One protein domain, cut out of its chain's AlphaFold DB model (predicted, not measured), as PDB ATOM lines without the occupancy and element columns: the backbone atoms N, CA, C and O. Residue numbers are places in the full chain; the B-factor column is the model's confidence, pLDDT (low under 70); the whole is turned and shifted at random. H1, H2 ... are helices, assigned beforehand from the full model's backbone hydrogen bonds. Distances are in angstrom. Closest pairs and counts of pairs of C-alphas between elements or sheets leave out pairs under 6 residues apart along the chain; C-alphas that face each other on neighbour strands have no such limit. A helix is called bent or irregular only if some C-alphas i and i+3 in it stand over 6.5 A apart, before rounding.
ATOM      1  N   VAL A  79     155.000  83.728 144.717       88.62
ATOM      2  CA  VAL A  79     156.310  83.575 144.075       88.62
ATOM      3  C   VAL A  79     156.158  82.768 142.791       88.62
ATOM      4  O   VAL A  79     156.664  83.192 141.751       88.62
ATOM      5  N   ASP A  80     155.398  81.674 142.824       89.00
ATOM      6  CA  ASP A  80     155.080  80.907 141.617       89.00
ATOM      7  C   ASP A  80     154.346  81.774 140.594       89.00
ATOM      8  O   ASP A  80     154.752  81.846 139.433       89.00
ATOM      9  N   LEU A  81     153.312  82.504 141.028       91.56
ATOM     10  CA  LEU A  81     152.579  83.420 140.150       91.56
ATOM     11  C   LEU A  81     153.497  84.480 139.533       91.56
ATOM     12  O   LEU A  81     153.362  84.784 138.349       91.56
ATOM     13  N   PHE A  82     154.444  85.016 140.306       92.88
ATOM     14  CA  PHE A  82     155.418  85.993 139.823       92.88
ATOM     15  C   PHE A  82     156.278  85.407 138.704       92.88
ATOM     16  O   PHE A  82     156.421  86.022 137.646       92.88
ATOM     17  N   PHE A  83     156.839  84.215 138.902       92.62
ATOM     18  CA  PHE A  83     157.707  83.605 137.896       92.62
ATOM     19  C   PHE A  83     156.941  83.106 136.670       92.62
ATOM     20  O   PHE A  83     157.463  83.216 135.562       92.62
ATOM     21  N   ILE A  84     155.704  82.630 136.830       91.38
ATOM     22  CA  ILE A  84     154.827  82.262 135.710       91.38
ATOM     23  C   ILE A  84     154.504  83.497 134.856       91.38
ATOM     24  O   ILE A  84     154.677  83.455 133.635       91.38
ATOM     25  N   ASP A  85     154.127  84.618 135.481       94.31
ATOM     26  CA  ASP A  85     153.851  85.876 134.773       94.31
ATOM     27  C   ASP A  85     155.085  86.349 133.989       94.31
ATOM     28  O   ASP A  85     155.023  86.618 132.787       94.31
ATOM     29  N   ARG A  86     156.255  86.333 134.642       93.31
ATOM     30  CA  ARG A  86     157.544  86.712 134.038       93.31
ATOM     31  C   ARG A  86     158.020  85.763 132.945       93.31
ATOM     32  O   ARG A  86     158.777  86.193 132.077       93.31
ATOM     33  N   ALA A  87     157.571  84.512 132.952       94.56
ATOM     34  CA  ALA A  87     157.823  83.555 131.880       94.56
ATOM     35  C   ALA A  87     156.950  83.803 130.633       94.56
ATOM     36  O   ALA A  87     157.084  83.080 129.646       94.56
ATOM     37  N   GLY A  88     156.092  84.832 130.646       95.00
ATOM     38  CA  GLY A  88     155.245  85.204 129.514       95.00
ATOM     39  C   GLY A  88     153.863  84.557 129.541       95.00
ATOM     40  O   GLY A  88     153.220  84.487 128.496       95.00
ATOM     41  N   PHE A  89     153.404  84.106 130.712       93.44
ATOM     42  CA  PHE A  89     152.059  83.573 130.932       93.44
ATOM     43  C   PHE A  89     151.292  84.508 131.879       93.44
ATOM     44  O   PHE A  89     151.292  84.281 133.090       93.44
ATOM     45  N   PRO A  90     150.664  85.584 131.369       92.88
ATOM     46  CA  PRO A  90     150.093  86.621 132.220       92.88
ATOM     47  C   PRO A  90     148.965  86.065 133.090       92.88
ATOM     48  O   PRO A  90     147.942  85.613 132.567       92.88
ATOM     49  N   ILE A  91     149.107  86.146 134.415       92.94
ATOM     50  CA  ILE A  91     148.181  85.488 135.358       92.94
ATOM     51  C   ILE A  91     146.745  85.976 135.159       92.94
ATOM     52  O   ILE A  91     145.801  85.190 135.127       92.94
ATOM     53  N   LEU A  92     146.582  87.279 134.933       92.06
ATOM     54  CA  LEU A  92     145.276  87.907 134.742       92.06
ATOM     55  C   LEU A  92     144.577  87.511 133.426       92.06
ATOM     56  O   LEU A  92     143.395  87.808 133.256       92.06
ATOM     57  N   GLN A  93     145.278  86.891 132.475       90.88
ATOM     58  CA  GLN A  93     144.664  86.340 131.258       90.88
ATOM     59  C   GLN A  93     144.186  84.897 131.459       90.88
ATOM     60  O   GLN A  93     143.341  84.429 130.706       90.88
ATOM     61  N   GLY A  94     144.666  84.210 132.500       87.94
ATOM     62  CA  GLY A  94     144.340  82.812 132.771       87.94
ATOM     63  C   GLY A  94     142.980  82.572 133.431       87.94
ATOM     64  O   GLY A  94     142.615  81.415 133.616       87.94
ATOM     65  N   PHE A  95     142.219  83.612 133.796       84.88
ATOM     66  CA  PHE A  95     140.961  83.439 134.540       84.88
ATOM     67  C   PHE A  95     139.917  82.607 133.800       84.88
ATOM     68  O   PHE A  95     139.231  81.812 134.431       84.88
ATOM     69  N   GLU A  96     139.797  82.750 132.479       82.25
ATOM     70  CA  GLU A  96     138.841  81.946 131.709       82.25
ATOM     71  C   GLU A  96     139.166  80.452 131.789       82.25
ATOM     72  O   GLU A  96     138.270  79.622 131.938       82.25
ATOM     73  N   ASP A  97     140.448  80.102 131.723       83.75
ATOM     74  CA  ASP A  97     140.891  78.715 131.828       83.75
ATOM     75  C   ASP A  97     140.841  78.207 133.274       83.75
ATOM     76  O   ASP A  97     140.476  77.053 133.506       83.75
ATOM     77  N   ALA A  98     141.121  79.074 134.251       80.94
ATOM     78  CA  ALA A  98     140.952  78.773 135.668       80.94
ATOM     79  C   ALA A  98     139.485  78.461 135.999       80.94
ATOM     80  O   ALA A  98     139.225  77.430 136.605       80.94
ATOM     81  N   LEU A  99     138.533  79.262 135.506       78.00
ATOM     82  CA  LEU A  99     137.092  79.044 135.684       78.00
ATOM     83  C   LEU A  99     136.603  77.736 135.049       78.00
ATOM     84  O   LEU A  99     135.747  77.060 135.615       78.00
ATOM     85  N   LYS A 100     137.145  77.353 133.882       80.00
ATOM     86  CA  LYS A 100     136.828  76.058 133.245       80.00
ATOM     87  C   LYS A 100     137.282  74.873 134.098       80.00
ATOM     88  O   LYS A 100     136.658  73.815 134.039       80.00
ATOM     89  N   LYS A 101     138.386  75.027 134.833       76.75
ATOM     90  CA  LYS A 101     138.966  73.982 135.685       76.75
ATOM     91  C   LYS A 101     138.319  73.943 137.070       76.75
ATOM     92  O   LYS A 101     138.043  72.858 137.574       76.75
ATOM     93  N   ASP A 102     138.110  75.106 137.671       72.88
ATOM     94  CA  ASP A 102     137.571  75.292 139.011       72.88
ATOM     95  C   ASP A 102     136.565  76.450 139.001       72.88
ATOM     96  O   ASP A 102     136.923  77.630 138.980       72.88
ATOM     97  N   SER A 103     135.278  76.104 139.024       66.06
ATOM     98  CA  SER A 103     134.183  77.076 138.966       66.06
ATOM     99  C   SER A 103     134.097  77.988 140.196       66.06
ATOM    100  O   SER A 103     133.331  78.948 140.174       66.06
ATOM    101  N   GLY A 104     134.831  77.691 141.277       68.38
ATOM    102  CA  GLY A 104     134.873  78.515 142.487       68.38
ATOM    103  C   GLY A 104     135.846  79.696 142.414       68.38
ATOM    104  O   GLY A 104     135.764  80.604 143.241       68.38
ATOM    105  N   MET A 105     136.753  79.712 141.433       75.75
ATOM    106  CA  MET A 105     137.815  80.710 141.320       75.75
ATOM    107  C   MET A 105     137.402  81.864 140.390       75.75
ATOM    108  O   MET A 105     137.806  81.925 139.230       75.75
ATOM    109  N   ASP A 106     136.593  82.796 140.905       84.06
ATOM    110  CA  ASP A 106     136.232  84.035 140.198       84.06
ATOM    111  C   ASP A 106     137.259  85.177 140.444       84.06
ATOM    112  O   ASP A 106     138.044  85.121 141.402       84.06
ATOM    113  N   PRO A 107     137.306  86.228 139.594       90.62
ATOM    114  CA  PRO A 107     138.256  87.332 139.769       90.62
ATOM    115  C   PRO A 107     138.132  88.069 141.113       90.62
ATOM    116  O   PRO A 107     139.139  88.538 141.645       90.62
ATOM    117  N   ALA A 108     136.930  88.156 141.694       89.00
ATOM    118  CA  ALA A 108     136.719  88.818 142.980       89.00
ATOM    119  C   ALA A 108     137.302  87.991 144.134       89.00
ATOM    120  O   ALA A 108     137.997  88.528 145.000       89.00
ATOM    121  N   TRP A 109     137.080  86.676 144.115       87.19
ATOM    122  CA  TRP A 109     137.686  85.732 145.044       87.19
ATOM    123  C   TRP A 109     139.211  85.770 144.939       87.19
ATOM    124  O   TRP A 109     139.882  85.848 145.964       87.19
ATOM    125  N   PHE A 110     139.769  85.797 143.725       89.56
ATOM    126  CA  PHE A 110     141.220  85.869 143.544       89.56
ATOM    127  C   PHE A 110     141.807  87.180 144.073       89.56
ATOM    128  O   PHE A 110     142.810  87.161 144.787       89.56
ATOM    129  N   ALA A 111     141.171  88.319 143.782       91.50
ATOM    130  CA  ALA A 111     141.582  89.610 144.326       91.50
ATOM    131  C   ALA A 111     141.585  89.603 145.860       91.50
ATOM    132  O   ALA A 111     142.527  90.093 146.490       91.50
ATOM    133  N   TRP A 112     140.545  89.020 146.460       89.06
ATOM    134  CA  TRP A 112     140.480  88.825 147.899       89.06
ATOM    135  C   TRP A 112     141.613  87.912 148.386       89.06
ATOM    136  O   TRP A 112     142.369  88.331 149.258       89.06
ATOM    137  N   ALA A 113     141.816  86.737 147.789       86.75
ATOM    138  CA  ALA A 113     142.849  85.785 148.195       86.75
ATOM    139  C   ALA A 113     144.255  86.411 148.173       86.75
ATOM    140  O   ALA A 113     144.980  86.329 149.163       86.75
ATOM    141  N   VAL A 114     144.602  87.129 147.099       91.25
ATOM    142  CA  VAL A 114     145.884  87.843 146.963       91.25
ATOM    143  C   VAL A 114     146.036  88.963 148.004       91.25
ATOM    144  O   VAL A 114     147.139  89.219 148.489       91.25
ATOM    145  N   SER A 115     144.940  89.616 148.409       89.94
ATOM    146  CA  SER A 115     144.972  90.658 149.448       89.94
ATOM    147  C   SER A 115     145.289  90.125 150.849       89.94
ATOM    148  O   SER A 115     145.766  90.886 151.686       89.94
ATOM    149  N   GLN A 116     145.046  88.835 151.100       85.88
ATOM    150  CA  GLN A 116     145.309  88.200 152.395       85.88
ATOM    151  C   GLN A 116     146.768  87.739 152.540       85.88
ATOM    152  O   GLN A 116     147.144  87.224 153.590       85.88
ATOM    153  N   ILE A 117     147.595  87.891 151.499       86.94
ATOM    154  CA  ILE A 117     148.987  87.439 151.518       86.94
ATOM    155  C   ILE A 117     149.843  88.414 152.331       86.94
ATOM    156  O   ILE A 117     150.101  89.551 151.917       86.94
ATOM    157  N   GLU A 118     150.337  87.929 153.467       84.94
ATOM    158  CA  GLU A 118     151.386  88.585 154.244       84.94
ATOM    159  C   GLU A 118     152.762  88.209 153.689       84.94
ATOM    160  O   GLU A 118     153.190  87.054 153.774       84.94
ATOM    161  N   LEU A 119     153.477  89.189 153.130       83.44
ATOM    162  CA  LEU A 119     154.843  88.962 152.678       83.44
ATOM    163  C   LEU A 119     155.782  88.828 153.873       83.44
ATOM    164  O   LEU A 119     155.741  89.599 154.830       83.44
ATOM    165  N   LYS A 120     156.663  87.834 153.790       80.69
ATOM    166  CA  LYS A 120     157.780  87.651 154.711       80.69
ATOM    167  C   LYS A 120     159.074  87.672 153.905       80.69
ATOM    168  O   LYS A 120     159.066  87.230 152.754       80.69
ATOM    169  N   PRO A 121     160.198  88.120 154.490       75.00
ATOM    170  CA  PRO A 121     161.479  88.104 153.801       75.00
ATOM    171  C   PRO A 121     161.828  86.702 153.284       75.00
ATOM    172  O   PRO A 121     162.014  85.768 154.071       75.00
ATOM    173  N   LEU A 122     161.946  86.566 151.963       77.62
ATOM    174  CA  LEU A 122     162.282  85.309 151.297       77.62
ATOM    175  C   LEU A 122     163.793  85.062 151.391       77.62
ATOM    176  O   LEU A 122     164.587  85.563 150.594       77.62
ATOM    177  N   ARG A 123     164.215  84.317 152.414       75.12
ATOM    178  CA  ARG A 123     165.625  83.952 152.619       75.12
ATOM    179  C   ARG A 123     165.962  82.676 151.849       75.12
ATOM    180  O   ARG A 123     165.200  81.720 151.887       75.12
ATOM    181  N   GLY A 124     167.135  82.640 151.214       73.88
ATOM    182  CA  GLY A 124     167.645  81.429 150.555       73.88
ATOM    183  C   GLY A 124     167.079  81.154 149.157       73.88
ATOM    184  O   GLY A 124     167.266  80.056 148.644       73.88
ATOM    185  N   MET A 125     166.420  82.133 148.530       77.25
ATOM    186  CA  MET A 125     165.982  82.023 147.138       77.25
ATOM    187  C   MET A 125     167.181  81.889 146.188       77.25
ATOM    188  O   MET A 125     168.131  82.666 146.279       77.25
ATOM    189  N   VAL A 126     167.115  80.931 145.253       79.88
ATOM    190  CA  VAL A 126     168.143  80.742 144.206       79.88
ATOM    191  C   VAL A 126     168.203  81.960 143.283       79.88
ATOM    192  O   VAL A 126     169.285  82.424 142.929       79.88
ATOM    193  N   VAL A 127     167.033  82.493 142.925       81.06
ATOM    194  CA  VAL A 127     166.892  83.754 142.194       81.06
ATOM    195  C   VAL A 127     166.490  84.834 143.200       81.06
ATOM    196  O   VAL A 127     165.434  84.698 143.817       81.06
ATOM    197  N   PRO A 128     167.295  85.894 143.395       83.50
ATOM    198  CA  PRO A 128     166.932  86.987 144.288       83.50
ATOM    199  C   PRO A 128     165.594  87.606 143.880       83.50
ATOM    200  O   PRO A 128     165.434  88.028 142.736       83.50
ATOM    201  N   LEU A 129     164.656  87.676 144.823       85.62
ATOM    202  CA  LEU A 129     163.351  88.301 144.630       85.62
ATOM    203  C   LEU A 129     163.148  89.364 145.715       85.62
ATOM    204  O   LEU A 129     162.887  89.013 146.870       85.62
ATOM    205  N   PRO A 130     163.325  90.657 145.388       88.56
ATOM    206  CA  PRO A 130     163.127  91.732 146.348       88.56
ATOM    207  C   PRO A 130     161.673  91.800 146.824       88.56
ATOM    208  O   PRO A 130     160.743  91.755 146.022       88.56
ATOM    209  N   GLU A 131     161.478  91.996 148.129       88.81
ATOM    210  CA  GLU A 131     160.147  92.118 148.741       88.81
ATOM    211  C   GLU A 131     159.301  93.223 148.088       88.81
ATOM    212  O   GLU A 131     158.111  93.043 147.856       88.81
ATOM    213  N   GLN A 132     159.935  94.336 147.701       91.31
ATOM    214  CA  GLN A 132     159.268  95.440 147.004       91.31
ATOM    215  C   GLN A 132     158.717  95.037 145.630       91.31
ATOM    216  O   GLN A 132     157.638  95.492 145.252       91.31
ATOM    217  N   GLU A 133     159.431  94.192 144.880       92.94
ATOM    218  CA  GLU A 133     158.946  93.704 143.583       92.94
ATOM    219  C   GLU A 133     157.752  92.772 143.763       92.94
ATOM    220  O   GLU A 133     156.784  92.849 143.005       92.94
ATOM    221  N   LEU A 134     157.804  91.929 144.794       92.06
ATOM    222  CA  LEU A 134     156.736  90.996 145.104       92.06
ATOM    223  C   LEU A 134     155.474  91.717 145.601       92.06
ATOM    224  O   LEU A 134     154.375  91.381 145.166       92.06
ATOM    225  N   GLU A 135     155.614  92.758 146.427       93.56
ATOM    226  CA  GLU A 135     154.483  93.585 146.873       93.56
ATOM    227  C   GLU A 135     153.874  94.378 145.706       93.56
ATOM    228  O   GLU A 135     152.653  94.430 145.555       93.56
ATOM    229  N   ALA A 136     154.705  94.937 144.818       95.75
ATOM    230  CA  ALA A 136     154.217  95.614 143.617       95.75
ATOM    231  C   ALA A 136     153.453  94.653 142.689       95.75
ATOM    232  O   ALA A 136     152.412  95.017 142.134       95.75
ATOM    233  N   PHE A 137     153.941  93.420 142.542       95.88
ATOM    234  CA  PHE A 137     153.270  92.382 141.766       95.88
ATOM    235  C   PHE A 137     151.940  91.957 142.400       95.88
ATOM    236  O   PHE A 137     150.920  91.938 141.709       95.88
ATOM    237  N   LYS A 138     151.917  91.714 143.716       94.94
ATOM    238  CA  LYS A 138     150.703  91.431 144.500       94.94
ATOM    239  C   LYS A 138     149.619  92.481 144.269       94.94
ATOM    240  O   LYS A 138     148.479  92.144 143.953       94.94
ATOM    241  N   GLU A 139     149.981  93.759 144.368       96.38
ATOM    242  CA  GLU A 139     149.042  94.864 144.170       96.38
ATOM    243  C   GLU A 139     148.579  94.978 142.709       96.38
ATOM    244  O   GLU A 139     147.417  95.288 142.440       96.38
ATOM    245  N   SER A 140     149.457  94.678 141.748       96.75
ATOM    246  CA  SER A 140     149.090  94.600 140.330       96.75
ATOM    247  C   SER A 140     148.054  93.506 140.068       96.75
ATOM    248  O   SER A 140     147.045  93.768 139.410       96.75
ATOM    249  N   LEU A 141     148.263  92.303 140.618       95.44
ATOM    250  CA  LEU A 141     147.308  91.198 140.521       95.44
ATOM    251  C   LEU A 141     145.966  91.562 141.157       95.44
ATOM    252  O   LEU A 141     144.924  91.392 140.525       95.44
ATOM    253  N   ARG A 142     145.987  92.111 142.378       95.12
ATOM    254  CA  ARG A 142     144.779  92.502 143.112       95.12
ATOM    255  C   ARG A 142     143.934  93.496 142.315       95.12
ATOM    256  O   ARG A 142     142.742  93.264 142.129       95.12
ATOM    257  N   ARG A 143     144.539  94.581 141.819       96.06
ATOM    258  CA  ARG A 143     143.826  95.591 141.016       96.06
ATOM    259  C   ARG A 143     143.293  95.007 139.717       96.06
ATOM    260  O   ARG A 143     142.106  95.124 139.446       96.06
ATOM    261  N   GLY A 144     144.137  94.311 138.958       95.50
ATOM    262  CA  GLY A 144     143.732  93.762 137.666       95.50
ATOM    263  C   GLY A 144     142.650  92.681 137.760       95.50
ATOM    264  O   GLY A 144     141.908  92.481 136.795       95.50
ATOM    265  N   ALA A 145     142.546  91.997 138.902       93.69
ATOM    266  CA  ALA A 145     141.465  91.068 139.209       93.69
ATOM    267  C   ALA A 145     140.169  91.792 139.623       93.69
ATOM    268  O   ALA A 145     139.101  91.429 139.134       93.69
ATOM    269  N   LEU A 146     140.249  92.861 140.430       93.88
ATOM    270  CA  LEU A 146     139.090  93.712 140.754       93.88
ATOM    271  C   LEU A 146     138.499  94.391 139.513       93.88
ATOM    272  O   LEU A 146     137.282  94.394 139.349       93.88
ATOM    273  N   ASP A 147     139.342  94.903 138.615       93.75
ATOM    274  CA  ASP A 147     138.891  95.525 137.363       93.75
ATOM    275  C   ASP A 147     138.085  94.535 136.508       93.75
ATOM    276  O   ASP A 147     137.061  94.879 135.921       93.75
ATOM    277  N   ARG A 148     138.513  93.267 136.480       90.62
ATOM    278  CA  ARG A 148     137.808  92.185 135.777       90.62
ATOM    279  C   ARG A 148     136.517  91.771 136.468       90.62
ATOM    280  O   ARG A 148     135.555  91.458 135.776       90.62
ATOM    281  N   ALA A 149     136.486  91.783 137.800       87.62
ATOM    282  CA  ALA A 149     135.262  91.528 138.552       87.62
ATOM    283  C   ALA A 149     134.189  92.583 138.229       87.62
ATOM    284  O   ALA A 149     133.056  92.222 137.930       87.62
ATOM    285  N   GLY A 150     134.563  93.869 138.191       81.62
ATOM    286  CA  GLY A 150     133.650  94.961 137.832       81.62
ATOM    287  C   GLY A 150     133.226  94.966 136.358       81.62
ATOM    288  O   GLY A 150     132.100  95.341 136.040       81.62
ATOM    289  N   ALA A 151     134.086  94.504 135.444       63.47
ATOM    290  CA  ALA A 151     133.741  94.371 134.025       63.47
ATOM    291  C   ALA A 151     132.689  93.273 133.751       63.47
ATOM    292  O   ALA A 151     132.014  93.324 132.725       63.47
ATOM    293  N   GLY A 152     132.535  92.300 134.658       55.16
ATOM    294  CA  GLY A 152     131.553  91.216 134.554       55.16
ATOM    295  C   GLY A 152     130.125  91.584 134.976       55.16
ATOM    296  O   GLY A 152     129.205  90.840 134.654       55.16
ATOM    297  N   GLU A 153     129.910  92.721 135.652       49.88
ATOM    298  CA  GLU A 153     128.576  93.184 136.091       49.88
ATOM    299  C   GLU A 153     127.825  94.008 135.022       49.88
ATOM    300  O   GLU A 153     126.723  94.497 135.262       49.88
TER     301      GLU A 153
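What this domain is: This is residues 79 to 153 of the 155 residues of an uncharacterized protein of Sorangium cellulosum (strain So ce56) (UniProt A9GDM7). One long helix, H4, runs along the longest axis, and the shorter H3 packs along it the opposite way, making an uneven helical hairpin joined by a long loop whose residues 123 to 128 stick out. Two more short helices complete the picture: H1 crosses near residues 134 to 137 of H4, and H2 sits near H3 and away from H4. The printed part has 75 residues with four named helices in the order H1, H2, H3, H4 and no named strand, and its class is all helix. It is only just compact, close to loose, with a radius of gyration of the C-alphas of 13.2 A, and its elongated outline spans 41 by 21 by 17 A.

Where its parts are: H1 is residues 79 to 86, 10.6 A from first to last C-alpha, and begins at C-alpha 79 (156.310, 83.575, 144.075). H2 is residues 95 to 101, 9.7 A long. H3 is residues 107 to 115, 12.2 A long, with C-alpha 107 at (138.256, 87.332, 139.769). H4, the longest helix with 21 residues, is residues 131 to 151 and is 30.3 A long, ending at C-alpha 151 (133.741, 94.371, 134.025). No helix is bent or irregular.

How they stand to each other: H1 and H4 only just touch, with 3 pairs of C-alphas within 8 A, and H4 does so with residues 134 to 137 alone. Their closest C-alphas, those of Phe 82 and Phe 137, are 7.0 A apart, and their lines stand at 73 degrees, about perpendicular. H1 is apart from H2 and from H3. H2 and H3 are close but not clearly touching: their closest C-alphas, those of Phe 95 and Pro 107, are 7.1 A apart, and their lines are about perpendicular at 79 degrees. H2 is apart from H4. H3 and H4 touch and form a helical hairpin, at a shallow tilt of 23 degrees, opposite ways. Their closest C-alphas, those of Ala 111 and Arg 142, are 4.5 A apart. In H1, H2, H3 and H4 every O i to N i+4 pair is within hydrogen-bond range.

The domain as a whole: The two C-alphas farthest apart, those of Gly 124 and Glu 153, are 43.3 A apart. The printed part has no cut. The link from H1 to H2 is short, that from H2 to H3 is tight, and that from H3 to H4 is long. This long link, residues 116 to 130, has no named element, and its C-alphas lie 10 to 22 A from the mean of the C-alphas; its residues 123 to 128 stand free. The mean pLDDT of the printed part is 86.2, and the model's confidence is under 70 at residues 103 to 104 and 151 to 153, of which 151 belongs to H4.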